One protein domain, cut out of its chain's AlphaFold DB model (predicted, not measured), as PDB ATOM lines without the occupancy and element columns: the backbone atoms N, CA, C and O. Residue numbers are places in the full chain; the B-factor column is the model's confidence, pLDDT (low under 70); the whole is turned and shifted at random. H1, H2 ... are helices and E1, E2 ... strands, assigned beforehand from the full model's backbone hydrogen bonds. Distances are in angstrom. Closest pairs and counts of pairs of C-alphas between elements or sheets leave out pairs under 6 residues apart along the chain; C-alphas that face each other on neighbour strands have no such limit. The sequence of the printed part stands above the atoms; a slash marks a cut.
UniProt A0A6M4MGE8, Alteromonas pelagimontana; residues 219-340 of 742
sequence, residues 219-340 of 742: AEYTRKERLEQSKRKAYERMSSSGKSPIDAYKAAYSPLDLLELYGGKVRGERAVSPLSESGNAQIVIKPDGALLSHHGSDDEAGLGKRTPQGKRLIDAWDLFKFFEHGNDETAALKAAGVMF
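What this domain is: This is residues 219 to 340 of the 742 residues of a protein of Alteromonas pelagimontana (UniProt A0A6M4MGE8). A small twisted sheet of five short strands, E1 to E5, makes one end of this domain, and a cluster of crossed helices, H2, H5 and H6, makes the other, with H3 between them. The long H1 meets the helical end at H2, with its residues 230 to 237 alone, and from there its first half reaches out past the other helices, while the short H4 only grazes the sheet near E5. The printed part has 122 residues, with six named helices and five named strands in the order H1 H2 H3 E1 E2 E3 E4 H4 E5 H5 H6. The sheet's order is E1 E2 E3 E4 E5, antiparallel throughout, and the class is mixed, helices and strands. The whole is compact, with a radius of gyration of the C-alphas of 14.3 A and spans of 41 by 34 by 24 A.

Where its parts are: Begin with the sheet: find C-alpha 265 at (159.083, 232.915, 73.854), where E1, residues 265 to 267, begins. Then look for E2 at residues 270 to 272, E3 at 283 to 285, E4 at 291 to 293 and E5 at 312 to 314; the strands measure from 6.1 A for E5 to 7.2 A for E2 between first and last C-alpha. H4, residues 296 to 301, is 8.5 A long. Before the sheet, find C-alpha 219 at (146.589, 230.826, 68.247); from there H1, residues 219 to 237, runs 26.7 A. H2, residues 245 to 252, is 10.3 A long, and H3, residues 255 to 261, is 9.8 A long. After E5, H5 takes residues 316 to 325 over 13.1 A, and H6 takes residues 329 to 339 over 15.2 A, ending at C-alpha 339 at (146.850, 217.964, 92.190).

How they stand to each other: Look first at E1 E2 E3 E4, a meander, each strand the antiparallel neighbour of the one before. In the hairpin of E1 and E2, N 267 and O 270 are 2.7 A apart, within hydrogen-bond range. In the hairpin of E2 and E3, N 271 and O 283 are within range at 2.8 A. In the hairpin of E3 and E4, look at N 284 and O 292, within range at 2.8 A. E5 is antiparallel to E4, with N 293 and O 312 within range at 2.8 A. From edge strand E1 to edge strand E5 the strands' lines turn by 101 degrees. H3 is on the sheet at a height of 7.7 A, only just over E2 with 3 of its C-alphas, and slantwise to the strands at 36 degrees to E2 on the local plane. H4 only grazes the sheet, with its residues 296 to 299. Moving outward, H3 and H5 touch at the closest C-alphas of Pro 255 and Ala 316, 4.3 A apart, at a shallow tilt of 34 degrees, only just short of steep. H2 and H5 are the hub, touching three helices each. They touch each other at C-alphas 250 and 316, 5.6 A apart, at a steep tilt of 65 degrees. H5 and H6 are about perpendicular at 77 degrees and touch at C-alphas 321 and 332, 5.4 A apart. H2 and H6 touch at C-alphas 245 and 337, 5.1 A apart. H1 touches H2 with residues 230 to 237 alone, the closest C-alphas, 234 and 252, being 3.8 A apart. H1 is apart from H5 and H6. In all six helices every O i to N i+4 pair is within hydrogen-bond range.

The domain as a whole: The C-alphas of Ser 239 and Ser 278, the two farthest apart, are 42.6 A apart. The printed part has no cut, and no link is long. The mean pLDDT of the printed part is 76.7; it is under 70 at residues 219 to 243, 252, 277 and 339 to 340.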
ATOM      1  N   ALA A 219     145.318 231.104  67.585       62.41
ATOM      2  CA  ALA A 219     146.589 230.826  68.247       62.41
ATOM      3  C   ALA A 219     146.410 230.629  69.763       62.41
ATOM      4  O   ALA A 219     146.940 229.669  70.329       62.41
ATOM      5  N   GLU A 220     145.615 231.476  70.426       57.28
ATOM      6  CA  GLU A 220     145.274 231.307  71.841       57.28
ATOM      7  C   GLU A 220     144.476 230.029  72.108       57.28
ATOM      8  O   GLU A 220     144.733 229.344  73.100       57.28
ATOM      9  N   TYR A 221     143.536 229.692  71.225       61.75
ATOM     10  CA  TYR A 221     142.760 228.459  71.287       61.75
ATOM     11  C   TYR A 221     143.672 227.234  71.167       61.75
ATOM     12  O   TYR A 221     143.663 226.370  72.041       61.75
ATOM     13  N   THR A 222     144.552 227.216  70.162       64.50
ATOM     14  CA  THR A 222     145.546 226.148  69.971       64.50
ATOM     15  C   THR A 222     146.462 226.015  71.192       64.50
ATOM     16  O   THR A 222     146.765 224.903  71.629       64.50
ATOM     17  N   ARG A 223     146.888 227.139  71.785       56.78
ATOM     18  CA  ARG A 223     147.693 227.156  73.017       56.78
ATOM     19  C   ARG A 223     146.941 226.525  74.193       56.78
ATOM     20  O   ARG A 223     147.517 225.711  74.915       56.78
ATOM     21  N   LYS A 224     145.659 226.861  74.378       55.91
ATOM     22  CA  LYS A 224     144.808 226.270  75.424       55.91
ATOM     23  C   LYS A 224     144.581 224.776  75.198       55.91
ATOM     24  O   LYS A 224     144.738 224.006  76.143       55.91
ATOM     25  N   GLU A 225     144.312 224.350  73.965       64.31
ATOM     26  CA  GLU A 225     144.164 222.929  73.630       64.31
ATOM     27  C   GLU A 225     145.441 222.133  73.913       64.31
ATOM     28  O   GLU A 225     145.359 221.043  74.475       64.31
ATOM     29  N   ARG A 226     146.628 222.664  73.588       59.06
ATOM     30  CA  ARG A 226     147.904 222.003  73.920       59.06
ATOM     31  C   ARG A 226     148.082 221.843  75.428       59.06
ATOM     32  O   ARG A 226     148.444 220.757  75.880       59.06
ATOM     33  N   LEU A 227     147.759 222.877  76.206       52.75
ATOM     34  CA  LEU A 227     147.816 222.824  77.668       52.75
ATOM     35  C   LEU A 227     146.833 221.786  78.236       52.75
ATOM     36  O   LEU A 227     147.189 221.010  79.122       52.75
ATOM     37  N   GLU A 228     145.609 221.723  77.713       57.47
ATOM     38  CA  GLU A 228     144.620 220.716  78.109       57.47
ATOM     39  C   GLU A 228     145.021 219.300  77.690       57.47
ATOM     40  O   GLU A 228     144.865 218.363  78.472       57.47
ATOM     41  N   GLN A 229     145.579 219.118  76.494       59.91
ATOM     42  CA  GLN A 229     146.107 217.831  76.047       59.91
ATOM     43  C   GLN A 229     147.300 217.383  76.897       59.91
ATOM     44  O   GLN A 229     147.394 216.195  77.207       59.91
ATOM     45  N   SER A 230     148.175 218.303  77.322       51.16
ATOM     46  CA  SER A 230     149.232 218.011  78.299       51.16
ATOM     47  C   SER A 230     148.622 217.516  79.610       51.16
ATOM     48  O   SER A 230     149.009 216.455  80.093       51.16
ATOM     49  N   LYS A 231     147.590 218.199  80.129       53.62
ATOM     50  CA  LYS A 231     146.849 217.783  81.336       53.62
ATOM     51  C   LYS A 231     146.137 216.428  81.178       53.62
ATOM     52  O   LYS A 231     146.076 215.660  82.133       53.62
ATOM     53  N   ARG A 232     145.619 216.091  79.992       56.88
ATOM     54  CA  ARG A 232     144.998 214.776  79.715       56.88
ATOM     55  C   ARG A 232     146.038 213.659  79.648       56.88
ATOM     56  O   ARG A 232     145.892 212.655  80.337       56.88
ATOM     57  N   LYS A 233     147.131 213.862  78.904       54.72
ATOM     58  CA  LYS A 233     148.252 212.906  78.827       54.72
ATOM     59  C   LYS A 233     148.919 212.702  80.188       54.72
ATOM     60  O   LYS A 233     149.357 211.596  80.488       54.72
ATOM     61  N   ALA A 234     148.972 213.743  81.019       46.38
ATOM     62  CA  ALA A 234     149.382 213.656  82.417       46.38
ATOM     63  C   ALA A 234     148.517 212.678  83.216       46.38
ATOM     64  O   ALA A 234     149.036 211.776  83.871       46.38
ATOM     65  N   TYR A 235     147.196 212.852  83.125       50.56
ATOM     66  CA  TYR A 235     146.212 212.026  83.815       50.56
ATOM     67  C   TYR A 235     146.264 210.561  83.351       50.56
ATOM     68  O   TYR A 235     146.214 209.649  84.169       50.56
ATOM     69  N   GLU A 236     146.449 210.325  82.051       51.66
ATOM     70  CA  GLU A 236     146.584 208.979  81.476       51.66
ATOM     71  C   GLU A 236     147.897 208.285  81.883       51.66
ATOM     72  O   GLU A 236     147.897 207.095  82.179       51.66
ATOM     73  N   ARG A 237     149.023 209.010  81.964       48.97
ATOM     74  CA  ARG A 237     150.322 208.445  82.396       48.97
ATOM     75  C   ARG A 237     150.361 208.107  83.887       48.97
ATOM     76  O   ARG A 237     151.113 207.226  84.302       48.97
ATOM     77  N   MET A 238     149.533 208.769  84.687       47.38
ATOM     78  CA  MET A 238     149.406 208.522  86.121       47.38
ATOM     79  C   MET A 238     148.770 207.176  86.484       47.38
ATOM     80  O   MET A 238     148.961 206.718  87.612       47.38
ATOM     81  N   SER A 239     148.108 206.485  85.546       49.69
ATOM     82  CA  SER A 239     147.711 205.087  85.766       49.69
ATOM     83  C   SER A 239     148.920 204.137  85.838       49.69
ATOM     84  O   SER A 239     148.756 202.956  86.135       49.69
ATOM     85  N   SER A 240     150.142 204.634  85.588       43.72
ATOM     86  CA  SER A 240     151.392 203.882  85.701       43.72
ATOM     87  C   SER A 240     152.338 204.463  86.769       43.72
ATOM     88  O   SER A 240     153.110 205.390  86.546       43.72
ATOM     89  N   SER A 241     152.275 203.877  87.969       47.75
ATOM     90  CA  SER A 241     153.408 203.657  88.891       47.75
ATOM     91  C   SER A 241     154.342 204.828  89.284       47.75
ATOM     92  O   SER A 241     155.547 204.612  89.408       47.75
ATOM     93  N   GLY A 242     153.845 206.039  89.563       52.00
ATOM     94  CA  GLY A 242     154.654 207.129  90.148       52.00
ATOM     95  C   GLY A 242     154.349 207.387  91.632       52.00
ATOM     96  O   GLY A 242     153.219 207.724  91.966       52.00
ATOM     97  N   LYS A 243     155.339 207.260  92.537       59.84
ATOM     98  CA  LYS A 243     155.191 207.524  93.995       59.84
ATOM     99  C   LYS A 243     155.543 208.967  94.423       59.84
ATOM    100  O   LYS A 243     155.365 209.324  95.585       59.84
ATOM    101  N   SER A 244     156.053 209.796  93.509       77.94
ATOM    102  CA  SER A 244     156.598 211.132  93.800       77.94
ATOM    103  C   SER A 244     155.759 212.240  93.143       77.94
ATOM    104  O   SER A 244     155.584 212.203  91.923       77.94
ATOM    105  N   PRO A 245     155.281 213.253  93.900       78.44
ATOM    106  CA  PRO A 245     154.606 214.428  93.340       78.44
ATOM    107  C   PRO A 245     155.434 215.170  92.281       78.44
ATOM    108  O   PRO A 245     154.873 215.675  91.314       78.44
ATOM    109  N   ILE A 246     156.762 215.197  92.438       82.81
ATOM    110  CA  ILE A 246     157.683 215.851  91.498       82.81
ATOM    111  C   ILE A 246     157.708 215.098  90.168       82.81
ATOM    112  O   ILE A 246     157.592 215.706  89.107       82.81
ATOM    113  N   ASP A 247     157.839 213.773  90.219       80.62
ATOM    114  CA  ASP A 247     157.921 212.953  89.008       80.62
ATOM    115  C   ASP A 247     156.576 212.930  88.278       80.62
ATOM    116  O   ASP A 247     156.541 213.033  87.053       80.62
ATOM    117  N   ALA A 248     155.468 212.892  89.029       72.06
ATOM    118  CA  ALA A 248     154.124 213.043  88.479       72.06
ATOM    119  C   ALA A 248     153.967 214.390  87.756       72.06
ATOM    120  O   ALA A 248     153.494 214.424  86.622       72.06
ATOM    121  N   TYR A 249     154.448 215.485  88.353       79.75
ATOM    122  CA  TYR A 249     154.396 216.811  87.738       79.75
ATOM    123  C   TYR A 249     155.251 216.903  86.465       79.75
ATOM    124  O   TYR A 249     154.799 217.402  85.435       79.75
ATOM    125  N   LYS A 250     156.477 216.373  86.495       82.62
ATOM    126  CA  LYS A 250     157.380 216.362  85.333       82.62
ATOM    127  C   LYS A 250     156.871 215.486  84.191       82.62
ATOM    128  O   LYS A 250     157.087 215.813  83.030       82.62
ATOM    129  N   ALA A 251     156.188 214.387  84.503       73.50
ATOM    130  CA  ALA A 251     155.536 213.550  83.500       73.50
ATOM    131  C   ALA A 251     154.287 214.218  82.896       73.50
ATOM    132  O   ALA A 251     153.908 213.903  81.758       73.50
ATOM    133  N   ALA A 252     153.658 215.112  83.667       69.19
ATOM    134  CA  ALA A 252     152.409 215.780  83.343       69.19
ATOM    135  C   ALA A 252     152.563 217.014  82.449       69.19
ATOM    136  O   ALA A 252     151.708 217.276  81.597       69.19
ATOM    137  N   TYR A 253     153.638 217.773  82.643       75.00
ATOM    138  CA  TYR A 253     153.805 219.080  82.023       75.00
ATOM    139  C   TYR A 253     155.110 219.174  81.238       75.00
ATOM    140  O   TYR A 253     156.182 218.819  81.726       75.00
ATOM    141  N   SER A 254     155.013 219.694  80.014       83.56
ATOM    142  CA  SER A 254     156.173 220.019  79.184       83.56
ATOM    143  C   SER A 254     156.873 221.278  79.713       83.56
ATOM    144  O   SER A 254     156.203 222.296  79.920       83.56
ATOM    145  N   PRO A 255     158.210 221.273  79.873       86.50
ATOM    146  CA  PRO A 255     158.957 222.480  80.216       86.50
ATOM    147  C   PRO A 255     158.749 223.620  79.210       86.50
ATOM    148  O   PRO A 255     158.729 224.777  79.608       86.50
ATOM    149  N   LEU A 256     158.561 223.312  77.920       84.31
ATOM    150  CA  LEU A 256     158.336 224.320  76.877       84.31
ATOM    151  C   LEU A 256     156.972 224.993  77.009       84.31
ATOM    152  O   LEU A 256     156.892 226.217  76.969       84.31
ATOM    153  N   ASP A 257     155.923 224.197  77.222       79.44
ATOM    154  CA  ASP A 257     154.561 224.721  77.351       79.44
ATOM    155  C   ASP A 257     154.447 225.604  78.601       79.44
ATOM    156  O   ASP A 257     153.835 226.671  78.567       79.44
ATOM    157  N   LEU A 258     155.092 225.190  79.699       80.62
ATOM    158  CA  LEU A 258     155.181 225.993  80.916       80.62
ATOM    159  C   LEU A 258     156.022 227.259  80.714       80.62
ATOM    160  O   LEU A 258     155.656 228.318  81.213       80.62
ATOM    161  N   LEU A 259     157.127 227.184  79.970       84.88
ATOM    162  CA  LEU A 259     157.962 228.352  79.696       84.88
ATOM    163  C   LEU A 259     157.171 229.438  78.955       84.88
ATOM    164  O   LEU A 259     157.248 230.605  79.332       84.88
ATOM    165  N   GLU A 260     156.397 229.064  77.934       78.94
ATOM    166  CA  GLU A 260     155.525 230.000  77.213       78.94
ATOM    167  C   GLU A 260     154.372 230.510  78.083       78.94
ATOM    168  O   GLU A 260     154.033 231.695  78.017       78.94
ATOM    169  N   LEU A 261     153.799 229.651  78.935       71.69
ATOM    170  CA  LEU A 261     152.757 230.036  79.892       71.69
ATOM    171  C   LEU A 261     153.231 231.154  80.826       71.69
ATOM    172  O   LEU A 261     152.489 232.104  81.066       71.69
ATOM    173  N   TYR A 262     154.469 231.069  81.311       78.88
ATOM    174  CA  TYR A 262     155.048 232.073  82.203       78.88
ATOM    175  C   TYR A 262     155.619 233.297  81.475       78.88
ATOM    176  O   TYR A 262     156.245 234.137  82.111       78.88
ATOM    177  N   GLY A 263     155.384 233.443  80.166       72.00
ATOM    178  CA  GLY A 263     155.768 234.629  79.389       72.00
ATOM    179  C   GLY A 263     157.075 234.495  78.605       72.00
ATOM    180  O   GLY A 263     157.554 235.473  78.028       72.00
ATOM    181  N   GLY A 264     157.656 233.297  78.551       81.25
ATOM    182  CA  GLY A 264     158.786 232.986  77.686       81.25
ATOM    183  C   GLY A 264     158.369 232.897  76.217       81.25
ATOM    184  O   GLY A 264     157.191 232.765  75.887       81.25
ATOM    185  N   LYS A 265     159.341 232.982  75.305       83.12
ATOM    186  CA  LYS A 265     159.083 232.915  73.854       83.12
ATOM    187  C   LYS A 265     159.976 231.878  73.196       83.12
ATOM    188  O   LYS A 265     161.197 232.033  73.232       83.12
ATOM    189  N   VAL A 266     159.395 230.866  72.557       83.12
ATOM    190  CA  VAL A 266     160.149 229.869  71.785       83.12
ATOM    191  C   VAL A 266     160.471 230.412  70.387       83.12
ATOM    192  O   VAL A 266     159.655 231.057  69.733       83.12
ATOM    193  N   ARG A 267     161.704 230.184  69.932       83.62
ATOM    194  CA  ARG A 267     162.256 230.590  68.633       83.62
ATOM    195  C   ARG A 267     163.099 229.448  68.061       83.62
ATOM    196  O   ARG A 267     164.320 229.416  68.229       83.62
ATOM    197  N   GLY A 268     162.441 228.505  67.388       82.31
ATOM    198  CA  GLY A 268     163.095 227.304  66.856       82.31
ATOM    199  C   GLY A 268     163.675 226.446  67.983       82.31
ATOM    200  O   GLY A 268     162.964 226.098  68.917       82.31
ATOM    201  N   GLU A 269     164.974 226.147  67.928       87.19
ATOM    202  CA  GLU A 269     165.687 225.348  68.944       87.19
ATOM    203  C   GLU A 269     166.093 226.148  70.199       87.19
ATOM    204  O   GLU A 269     166.814 225.656  71.075       87.19
ATOM    205  N   ARG A 270     165.674 227.414  70.291       91.00
ATOM    206  CA  ARG A 270     166.026 228.316  71.391       91.00
ATOM    207  C   ARG A 270     164.786 228.976  71.970       91.00
ATOM    208  O   ARG A 270     163.756 229.051  71.314       91.00
ATOM    209  N   ALA A 271     164.889 229.501  73.182       88.88
ATOM    210  CA  ALA A 271     163.826 230.271  73.809       88.88
ATOM    211  C   ALA A 271     164.366 231.493  74.561       88.88
ATOM    212  O   ALA A 271     165.553 231.586  74.885       88.88
ATOM    213  N   VAL A 272     163.483 232.455  74.796       88.12
ATOM    214  CA  VAL A 272     163.713 233.648  75.613       88.12
ATOM    215  C   VAL A 272     163.148 233.383  77.002       88.12
ATOM    216  O   VAL A 272     161.995 232.960  77.112       88.12
ATOM    217  N   SER A 273     163.944 233.639  78.046       87.00
ATOM    218  CA  SER A 273     163.459 233.544  79.426       87.00
ATOM    219  C   SER A 273     162.357 234.578  79.702       87.00
ATOM    220  O   SER A 273     162.511 235.730  79.285       87.00
ATOM    221  N   PRO A 274     161.309 234.220  80.467       81.31
ATOM    222  CA  PRO A 274     160.379 235.186  81.051       81.31
ATOM    223  C   PRO A 274     161.058 236.307  81.847       81.31
ATOM    224  O   PRO A 274     160.550 237.420  81.921       81.31
ATOM    225  N   LEU A 275     162.222 236.021  82.438       81.31
ATOM    226  CA  LEU A 275     162.996 236.958  83.252       81.31
ATOM    227  C   LEU A 275     163.993 237.774  82.412       81.31
ATOM    228  O   LEU A 275     164.891 238.419  82.953       81.31
ATOM    229  N   SER A 276     163.927 237.698  81.078       82.06
ATOM    230  CA  SER A 276     164.880 238.375  80.200       82.06
ATOM    231  C   SER A 276     164.471 239.816  79.907       82.06
ATOM    232  O   SER A 276     163.527 240.058  79.163       82.06
ATOM    233  N   GLU A 277     165.268 240.782  80.368       66.88
ATOM    234  CA  GLU A 277     165.103 242.193  79.977       66.88
ATOM    235  C   GLU A 277     165.580 242.463  78.535       66.88
ATOM    236  O   GLU A 277     165.089 243.363  77.860       66.88
ATOM    237  N   SER A 278     166.542 241.674  78.036       72.31
ATOM    238  CA  SER A 278     167.150 241.876  76.706       72.31
ATOM    239  C   SER A 278     166.365 241.247  75.549       72.31
ATOM    240  O   SER A 278     166.639 241.554  74.390       72.31
ATOM    241  N   GLY A 279     165.439 240.324  75.838       74.25
ATOM    242  CA  GLY A 279     164.652 239.606  74.829       74.25
ATOM    243  C   GLY A 279     165.441 238.622  73.948       74.25
ATOM    244  O   GLY A 279     164.896 238.092  72.977       74.25
ATOM    245  N   ASN A 280     166.718 238.370  74.251       79.19
ATOM    246  CA  ASN A 280     167.569 237.459  73.483       79.19
ATOM    247  C   ASN A 280     167.209 235.989  73.747       79.19
ATOM    248  O   ASN A 280     166.987 235.599  74.886       79.19
ATOM    249  N   ALA A 281     167.222 235.141  72.714       87.75
ATOM    250  CA  ALA A 281     166.912 233.716  72.857       87.75
ATOM    251  C   ALA A 281     168.120 232.921  73.395       87.75
ATOM    252  O   ALA A 281     168.849 232.279  72.635       87.75
ATOM    253  N   GLN A 282     168.388 233.011  74.702       88.75
ATOM    254  CA  GLN A 282     169.554 232.382  75.339       88.75
ATOM    255  C   GLN A 282     169.243 231.088  76.104       88.75
ATOM    256  O   GLN A 282     170.149 230.504  76.696       88.75
ATOM    257  N   ILE A 283     168.009 230.595  76.045       91.81
ATOM    258  CA  ILE A 283     167.671 229.238  76.475       91.81
ATOM    259  C   ILE A 283     167.859 228.299  75.285       91.81
ATOM    260  O   ILE A 283     167.335 228.565  74.208       91.81
ATOM    261  N   VAL A 284     168.612 227.219  75.462       93.56
ATOM    262  CA  VAL A 284     168.750 226.142  74.472       93.56
ATOM    263  C   VAL A 284     167.796 225.014  74.839       93.56
ATOM    264  O   VAL A 284     167.796 224.556  75.985       93.56
ATOM    265  N   ILE A 285     167.002 224.565  73.870       92.25
ATOM    266  CA  ILE A 285     166.054 223.464  74.036       92.25
ATOM    267  C   ILE A 285     166.793 222.164  73.724       92.25
ATOM    268  O   ILE A 285     167.278 221.971  72.610       92.25
ATOM    269  N   LYS A 286     166.932 221.281  74.713       85.50
ATOM    270  CA  LYS A 286     167.593 219.988  74.511       85.50
ATOM    271  C   LYS A 286     166.643 218.970  73.859       85.50
ATOM    272  O   LYS A 286     165.429 219.092  74.011       85.50
ATOM    273  N   PRO A 287     167.173 217.921  73.195       75.12
ATOM    274  CA  PRO A 287     166.355 216.871  72.577       75.12
ATOM    275  C   PRO A 287     165.439 216.110  73.548       75.12
ATOM    276  O   PRO A 287     164.418 215.573  73.133       75.12
ATOM    277  N   ASP A 288     165.796 216.061  74.833       70.88
ATOM    278  CA  ASP A 288     165.004 215.456  75.913       70.88
ATOM    279  C   ASP A 288     163.924 216.399  76.481       70.88
ATOM    280  O   ASP A 288     163.208 216.032  77.411       70.88
ATOM    281  N   GLY A 289     163.797 217.612  75.932       73.00
ATOM    282  CA  GLY A 289     162.849 218.637  76.365       73.00
ATOM    283  C   GLY A 289     163.328 219.498  77.537       73.00
ATOM    284  O   GLY A 289     162.624 220.433  77.917       73.00
ATOM    285  N   ALA A 290     164.511 219.237  78.106       81.19
ATOM    286  CA  ALA A 290     165.068 220.070  79.169       81.19
ATOM    287  C   ALA A 290     165.597 221.407  78.624       81.19
ATOM    288  O   ALA A 290     166.130 221.496  77.515       81.19
ATOM    289  N   LEU A 291     165.498 222.463  79.431       92.62
ATOM    290  CA  LEU A 291     165.866 223.817  79.031       92.62
ATOM    291  C   LEU A 291     167.208 224.198  79.656       92.62
ATOM    292  O   LEU A 291     167.376 224.145  80.871       92.62
ATOM    293  N   LEU A 292     168.188 224.586  78.841       93.94
ATOM    294  CA  LEU A 292     169.477 225.079  79.325       93.94
ATOM    295  C   LEU A 292     169.552 226.594  79.147       93.94
ATOM    296  O   LEU A 292     169.795 227.074  78.041       93.94
ATOM    297  N   SER A 293     169.370 227.344  80.229       92.50
ATOM    298  CA  SER A 293     169.465 228.800  80.215       92.50
ATOM    299  C   SER A 293     170.897 229.300  80.375       92.50
ATOM    300  O   SER A 293     171.670 228.834  81.220       92.50
ATOM    301  N   HIS A 294     171.222 230.291  79.549       90.50
ATOM    302  CA  HIS A 294     172.435 231.097  79.624       90.50
ATOM    303  C   HIS A 294     172.162 232.533  80.110       90.50
ATOM    304  O   HIS A 294     173.075 233.357  80.089       90.50
ATOM    305  N   HIS A 295     170.930 232.852  80.521       83.75
ATOM    306  CA  HIS A 295     170.598 234.185  81.016       83.75
ATOM    307  C   HIS A 295     171.184 234.424  82.412       83.75
ATOM    308  O   HIS A 295     170.983 233.621  83.323       83.75
ATOM    309  N   GLY A 296     171.845 235.572  82.596       80.56
ATOM    310  CA  GLY A 296     172.287 236.028  83.918       80.56
ATOM    311  C   GLY A 296     171.121 236.277  84.876       80.56
ATOM    312  O   GLY A 296     171.222 235.927  86.044       80.56
ATOM    313  N   SER A 297     169.982 236.768  84.369       82.94
ATOM    314  CA  SER A 297     168.775 236.988  85.178       82.94
ATOM    315  C   SER A 297     168.186 235.694  85.744       82.94
ATOM    316  O   SER A 297     167.712 235.690  86.874       82.94
ATOM    317  N   ASP A 298     168.287 234.577  85.017       86.56
ATOM    318  CA  ASP A 298     167.869 233.266  85.528       86.56
ATOM    319  C   ASP A 298     168.836 232.747  86.611       86.56
ATOM    320  O   ASP A 298     168.396 232.114  87.575       86.56
ATOM    321  N   ASP A 299     170.147 233.020  86.489       85.31
ATOM    322  CA  ASP A 299     171.138 232.653  87.516       85.31
ATOM    323  C   ASP A 299     170.952 233.476  88.797       85.31
ATOM    324  O   ASP A 299     170.953 232.896  89.885       85.31
ATOM    325  N   GLU A 300     170.741 234.789  88.664       83.50
ATOM    326  CA  GLU A 300     170.485 235.718  89.772       83.50
ATOM    327  C   GLU A 300     169.176 235.400  90.499       83.50
ATOM    328  O   GLU A 300     169.142 235.383  91.729       83.50
ATOM    329  N   ALA A 301     168.113 235.085  89.753       82.06
ATOM    330  CA  ALA A 301     166.824 234.701  90.321       82.06
ATOM    331  C   ALA A 301     166.836 233.297  90.951       82.06
ATOM    332  O   ALA A 301     165.960 232.957  91.743       82.06
ATOM    333  N   GLY A 302     167.822 232.461  90.613       85.62
ATOM    334  CA  GLY A 302     167.890 231.084  91.091       85.62
ATOM    335  C   GLY A 302     166.873 230.155  90.422       85.62
ATOM    336  O   GLY A 302     166.416 229.201  91.057       85.62
ATOM    337  N   LEU A 303     166.530 230.415  89.156       87.81
ATOM    338  CA  LEU A 303     165.620 229.585  88.368       87.81
ATOM    339  C   LEU A 303     166.333 228.307  87.901       87.81
ATOM    340  O   LEU A 303     167.283 228.351  87.119       87.81
ATOM    341  N   GLY A 304     165.866 227.152  88.378       89.44
ATOM    342  CA  GLY A 304     166.428 225.846  88.037       89.44
ATOM    343  C   GLY A 304     167.791 225.540  88.668       89.44
ATOM    344  O   GLY A 304     168.358 226.297  89.468       89.44
ATOM    345  N   LYS A 305     168.343 224.379  88.311       90.12
ATOM    346  CA  LYS A 305     169.573 223.845  88.908       90.12
ATOM    347  C   LYS A 305     170.819 224.400  88.230       90.12
ATOM    348  O   LYS A 305     170.947 224.369  87.006       90.12
ATOM    349  N   ARG A 306     171.782 224.857  89.031       90.56
ATOM    350  CA  ARG A 306     173.071 225.342  88.528       90.56
ATOM    351  C   ARG A 306     173.940 224.176  88.055       90.56
ATOM    352  O   ARG A 306     174.156 223.221  88.797       90.56
ATOM    353  N   THR A 307     174.441 224.247  86.827       88.31
ATOM    354  CA  THR A 307     175.376 223.261  86.275       88.31
ATOM    355  C   THR A 307     176.816 223.578  86.699       88.31
ATOM    356  O   THR A 307     177.119 224.728  87.029       88.31
ATOM    357  N   PRO A 308     177.750 222.607  86.624       80.12
ATOM    358  CA  PRO A 308     179.170 222.855  86.889       80.12
ATOM    359  C   PRO A 308     179.796 223.937  85.995       80.12
ATOM    360  O   PRO A 308     180.782 224.550  86.381       80.12
ATOM    361  N   GLN A 309     179.221 224.198  84.812       77.44
ATOM    362  CA  GLN A 309     179.662 225.269  83.910       77.44
ATOM    363  C   GLN A 309     178.984 226.627  84.182       77.44
ATOM    364  O   GLN A 309     179.060 227.515  83.336       77.44
ATOM    365  N   GLY A 310     178.286 226.790  85.312       78.00
ATOM    366  CA  GLY A 310     177.659 228.055  85.715       78.00
ATOM    367  C   GLY A 310     176.369 228.416  84.969       78.00
ATOM    368  O   GLY A 310     175.945 229.562  85.028       78.00
ATOM    369  N   LYS A 311     175.745 227.464  84.263       88.25
ATOM    370  CA  LYS A 311     174.465 227.655  83.548       88.25
ATOM    371  C   LYS A 311     173.295 227.136  84.378       88.25
ATOM    372  O   LYS A 311     173.515 226.415  85.351       88.25
ATOM    373  N   ARG A 312     172.056 227.429  83.977       91.06
ATOM    374  CA  ARG A 312     170.854 226.903  84.645       91.06
ATOM    375  C   ARG A 312     170.165 225.844  83.800       91.06
ATOM    376  O   ARG A 312     169.808 226.097  82.656       91.06
ATOM    377  N   LEU A 313     170.008 224.648  84.354       92.62
ATOM    378  CA  LEU A 313     169.161 223.603  83.793       92.62
ATOM    379  C   LEU A 313     167.775 223.732  84.424       92.62
ATOM    380  O   LEU A 313     167.656 223.660  85.644       92.62
ATOM    381  N   ILE A 314     166.768 223.951  83.589       92.56
ATOM    382  CA  ILE A 314     165.396 224.244  83.985       92.56
ATOM    383  C   ILE A 314     164.506 223.120  83.459       92.56
ATOM    384  O   ILE A 314     164.541 222.783  82.270       92.56
ATOM    385  N   ASP A 315     163.710 222.541  84.350       90.62
ATOM    386  CA  ASP A 315     162.659 221.592  84.004       90.62
ATOM    387  C   ASP A 315     161.261 222.109  84.396       90.62
ATOM    388  O   ASP A 315     161.092 223.220  84.903       90.62
ATOM    389  N   ALA A 316     160.231 221.306  84.119       87.81
ATOM    390  CA  ALA A 316     158.843 221.659  84.404       87.81
ATOM    391  C   ALA A 316     158.579 221.909  85.900       87.81
ATOM    392  O   ALA A 316     157.771 222.772  86.244       87.81
ATOM    393  N   TRP A 317     159.268 221.181  86.786       89.69
ATOM    394  CA  TRP A 317     159.153 221.367  88.232       89.69
ATOM    395  C   TRP A 317     159.784 222.681  88.668       89.69
ATOM    396  O   TRP A 317     159.198 223.406  89.466       89.69
ATOM    397  N   ASP A 318     160.952 223.010  88.116       91.19
ATOM    398  CA  ASP A 318     161.640 224.260  88.426       91.19
ATOM    399  C   ASP A 318     160.797 225.482  88.033       91.19
ATOM    400  O   ASP A 318     160.701 226.430  88.809       91.19
ATOM    401  N   LEU A 319     160.136 225.439  86.869       88.00
ATOM    402  CA  LEU A 319     159.230 226.502  86.420       88.00
ATOM    403  C   LEU A 319     158.006 226.637  87.336       88.00
ATOM    404  O   LEU A 319     157.693 227.736  87.778       88.00
ATOM    405  N   PHE A 320     157.343 225.525  87.658       87.38
ATOM    406  CA  PHE A 320     156.191 225.505  88.565       87.38
ATOM    407  C   PHE A 320     156.535 226.048  89.952       87.38
ATOM    408  O   PHE A 320     155.894 226.967  90.458       87.38
ATOM    409  N   LYS A 321     157.609 225.526  90.544       91.19
ATOM    410  CA  LYS A 321     158.081 225.948  91.857       91.19
ATOM    411  C   LYS A 321     158.432 227.437  91.871       91.19
ATOM    412  O   LYS A 321     158.075 228.138  92.814       91.19
ATOM    413  N   PHE A 322     159.119 227.928  90.841       88.81
ATOM    414  CA  PHE A 322     159.543 229.322  90.778       88.81
ATOM    415  C   PHE A 322     158.367 230.284  90.568       88.81
ATOM    416  O   PHE A 322     158.185 231.199  91.370       88.81
ATOM    417  N   PHE A 323     157.557 230.073  89.526       79.25
ATOM    418  CA  PHE A 323     156.535 231.036  89.106       79.25
ATOM    419  C   PHE A 323     155.224 230.940  89.894       79.25
ATOM    420  O   PHE A 323     154.572 231.964  90.079       79.25
ATOM    421  N   GLU A 324     154.843 229.760  90.393       79.25
ATOM    422  CA  GLU A 324     153.587 229.599  91.145       79.25
ATOM    423  C   GLU A 324     153.784 229.609  92.666       79.25
ATOM    424  O   GLU A 324     152.854 229.917  93.414       79.25
ATOM    425  N   HIS A 325     154.992 229.296  93.143       80.50
ATOM    426  CA  HIS A 325     155.256 229.091  94.570       80.50
ATOM    427  C   HIS A 325     156.456 229.880  95.107       80.50
ATOM    428  O   HIS A 325     156.951 229.576  96.188       80.50
ATOM    429  N   GLY A 326     156.936 230.900  94.388       74.94
ATOM    430  CA  GLY A 326     158.003 231.781  94.882       74.94
ATOM    431  C   GLY A 326     159.319 231.049  95.163       74.94
ATOM    432  O   GLY A 326     160.070 231.432  96.055       74.94
ATOM    433  N   ASN A 327     159.581 229.977  94.413       83.56
ATOM    434  CA  ASN A 327     160.703 229.056  94.582       83.56
ATOM    435  C   ASN A 327     160.675 228.211  95.884       83.56
ATOM    436  O   ASN A 327     161.693 227.616  96.246       83.56
ATOM    437  N   ASP A 328     159.529 228.117  96.575       81.94
ATOM    438  CA  ASP A 328     159.341 227.303  97.789       81.94
ATOM    439  C   ASP A 328     159.049 225.827  97.453       81.94
ATOM    440  O   ASP A 328     157.975 225.460  96.969       81.94
ATOM    441  N   GLU A 329     160.016 224.954  97.755       84.50
ATOM    442  CA  GLU A 329     159.935 223.507  97.514       84.50
ATOM    443  C   GLU A 329     158.807 222.831  98.312       84.50
ATOM    444  O   GLU A 329     158.136 221.937  97.802       84.50
ATOM    445  N   THR A 330     158.569 223.254  99.557       79.56
ATOM    446  CA  THR A 330     157.581 222.616 100.441       79.56
ATOM    447  C   THR A 330     156.165 222.976 100.004       79.56
ATOM    448  O   THR A 330     155.289 222.108  99.947       79.56
ATOM    449  N   ALA A 331     155.945 224.247  99.654       70.56
ATOM    450  CA  ALA A 331     154.671 224.716  99.120       70.56
ATOM    451  C   ALA A 331     154.339 224.033  97.783       70.56
ATOM    452  O   ALA A 331     153.235 223.501  97.629       70.56
ATOM    453  N   ALA A 332     155.316 223.950  96.872       80.75
ATOM    454  CA  ALA A 332     155.158 223.279  95.584       80.75
ATOM    455  C   ALA A 332     154.879 221.774  95.737       80.75
ATOM    456  O   ALA A 332     153.968 221.243  95.099       80.75
ATOM    457  N   LEU A 333     155.597 221.079  96.631       80.56
ATOM    458  CA  LEU A 333     155.364 219.658  96.933       80.56
ATOM    459  C   LEU A 333     153.949 219.397  97.447       80.56
ATOM    460  O   LEU A 333     153.304 218.435  97.024       80.56
ATOM    461  N   LYS A 334     153.453 220.251  98.347       77.44
ATOM    462  CA  LYS A 334     152.096 220.132  98.886       77.44
ATOM    463  C   LYS A 334     151.045 220.370  97.803       77.44
ATOM    464  O   LYS A 334     150.092 219.598  97.724       77.44
ATOM    465  N   ALA A 335     151.232 221.389  96.964       72.94
ATOM    466  CA  ALA A 335     150.331 221.690  95.856       72.94
ATOM    467  C   ALA A 335     150.274 220.527  94.851       72.94
ATOM    468  O   ALA A 335     149.201 219.971  94.611       72.94
ATOM    469  N   ALA A 336     151.428 220.063  94.368       78.25
ATOM    470  CA  ALA A 336     151.505 218.934  93.442       78.25
ATOM    471  C   ALA A 336     150.958 217.631  94.051       78.25
ATOM    472  O   ALA A 336     150.249 216.877  93.390       78.25
ATOM    473  N   GLY A 337     151.210 217.375  95.339       75.19
ATOM    474  CA  GLY A 337     150.696 216.194  96.039       75.19
ATOM    475  C   GLY A 337     149.169 216.161  96.197       75.19
ATOM    476  O   GLY A 337     148.613 215.094  96.476       75.19
ATOM    477  N   VAL A 338     148.488 217.300  96.041       73.19
ATOM    478  CA  VAL A 338     147.018 217.409  96.014       73.19
ATOM    479  C   VAL A 338     146.481 217.386  94.580       73.19
ATOM    480  O   VAL A 338     145.400 216.849  94.359       73.19
ATOM    481  N   MET A 339     147.237 217.909  93.609       67.50
ATOM    482  CA  MET A 339     146.850 217.964  92.190       67.50
ATOM    483  C   MET A 339     146.662 216.589  91.536       67.50
ATOM    484  O   MET A 339     145.948 216.471  90.544       67.50
ATOM    485  N   PHE A 340     147.307 215.556  92.074       68.69
ATOM    486  CA  PHE A 340     147.429 214.252  91.436       68.69
ATOM    487  C   PHE A 340     146.798 213.148  92.296       68.69
ATOM    488  O   PHE A 340     147.103 213.043  93.487       68.69
TER     489      PHE A 340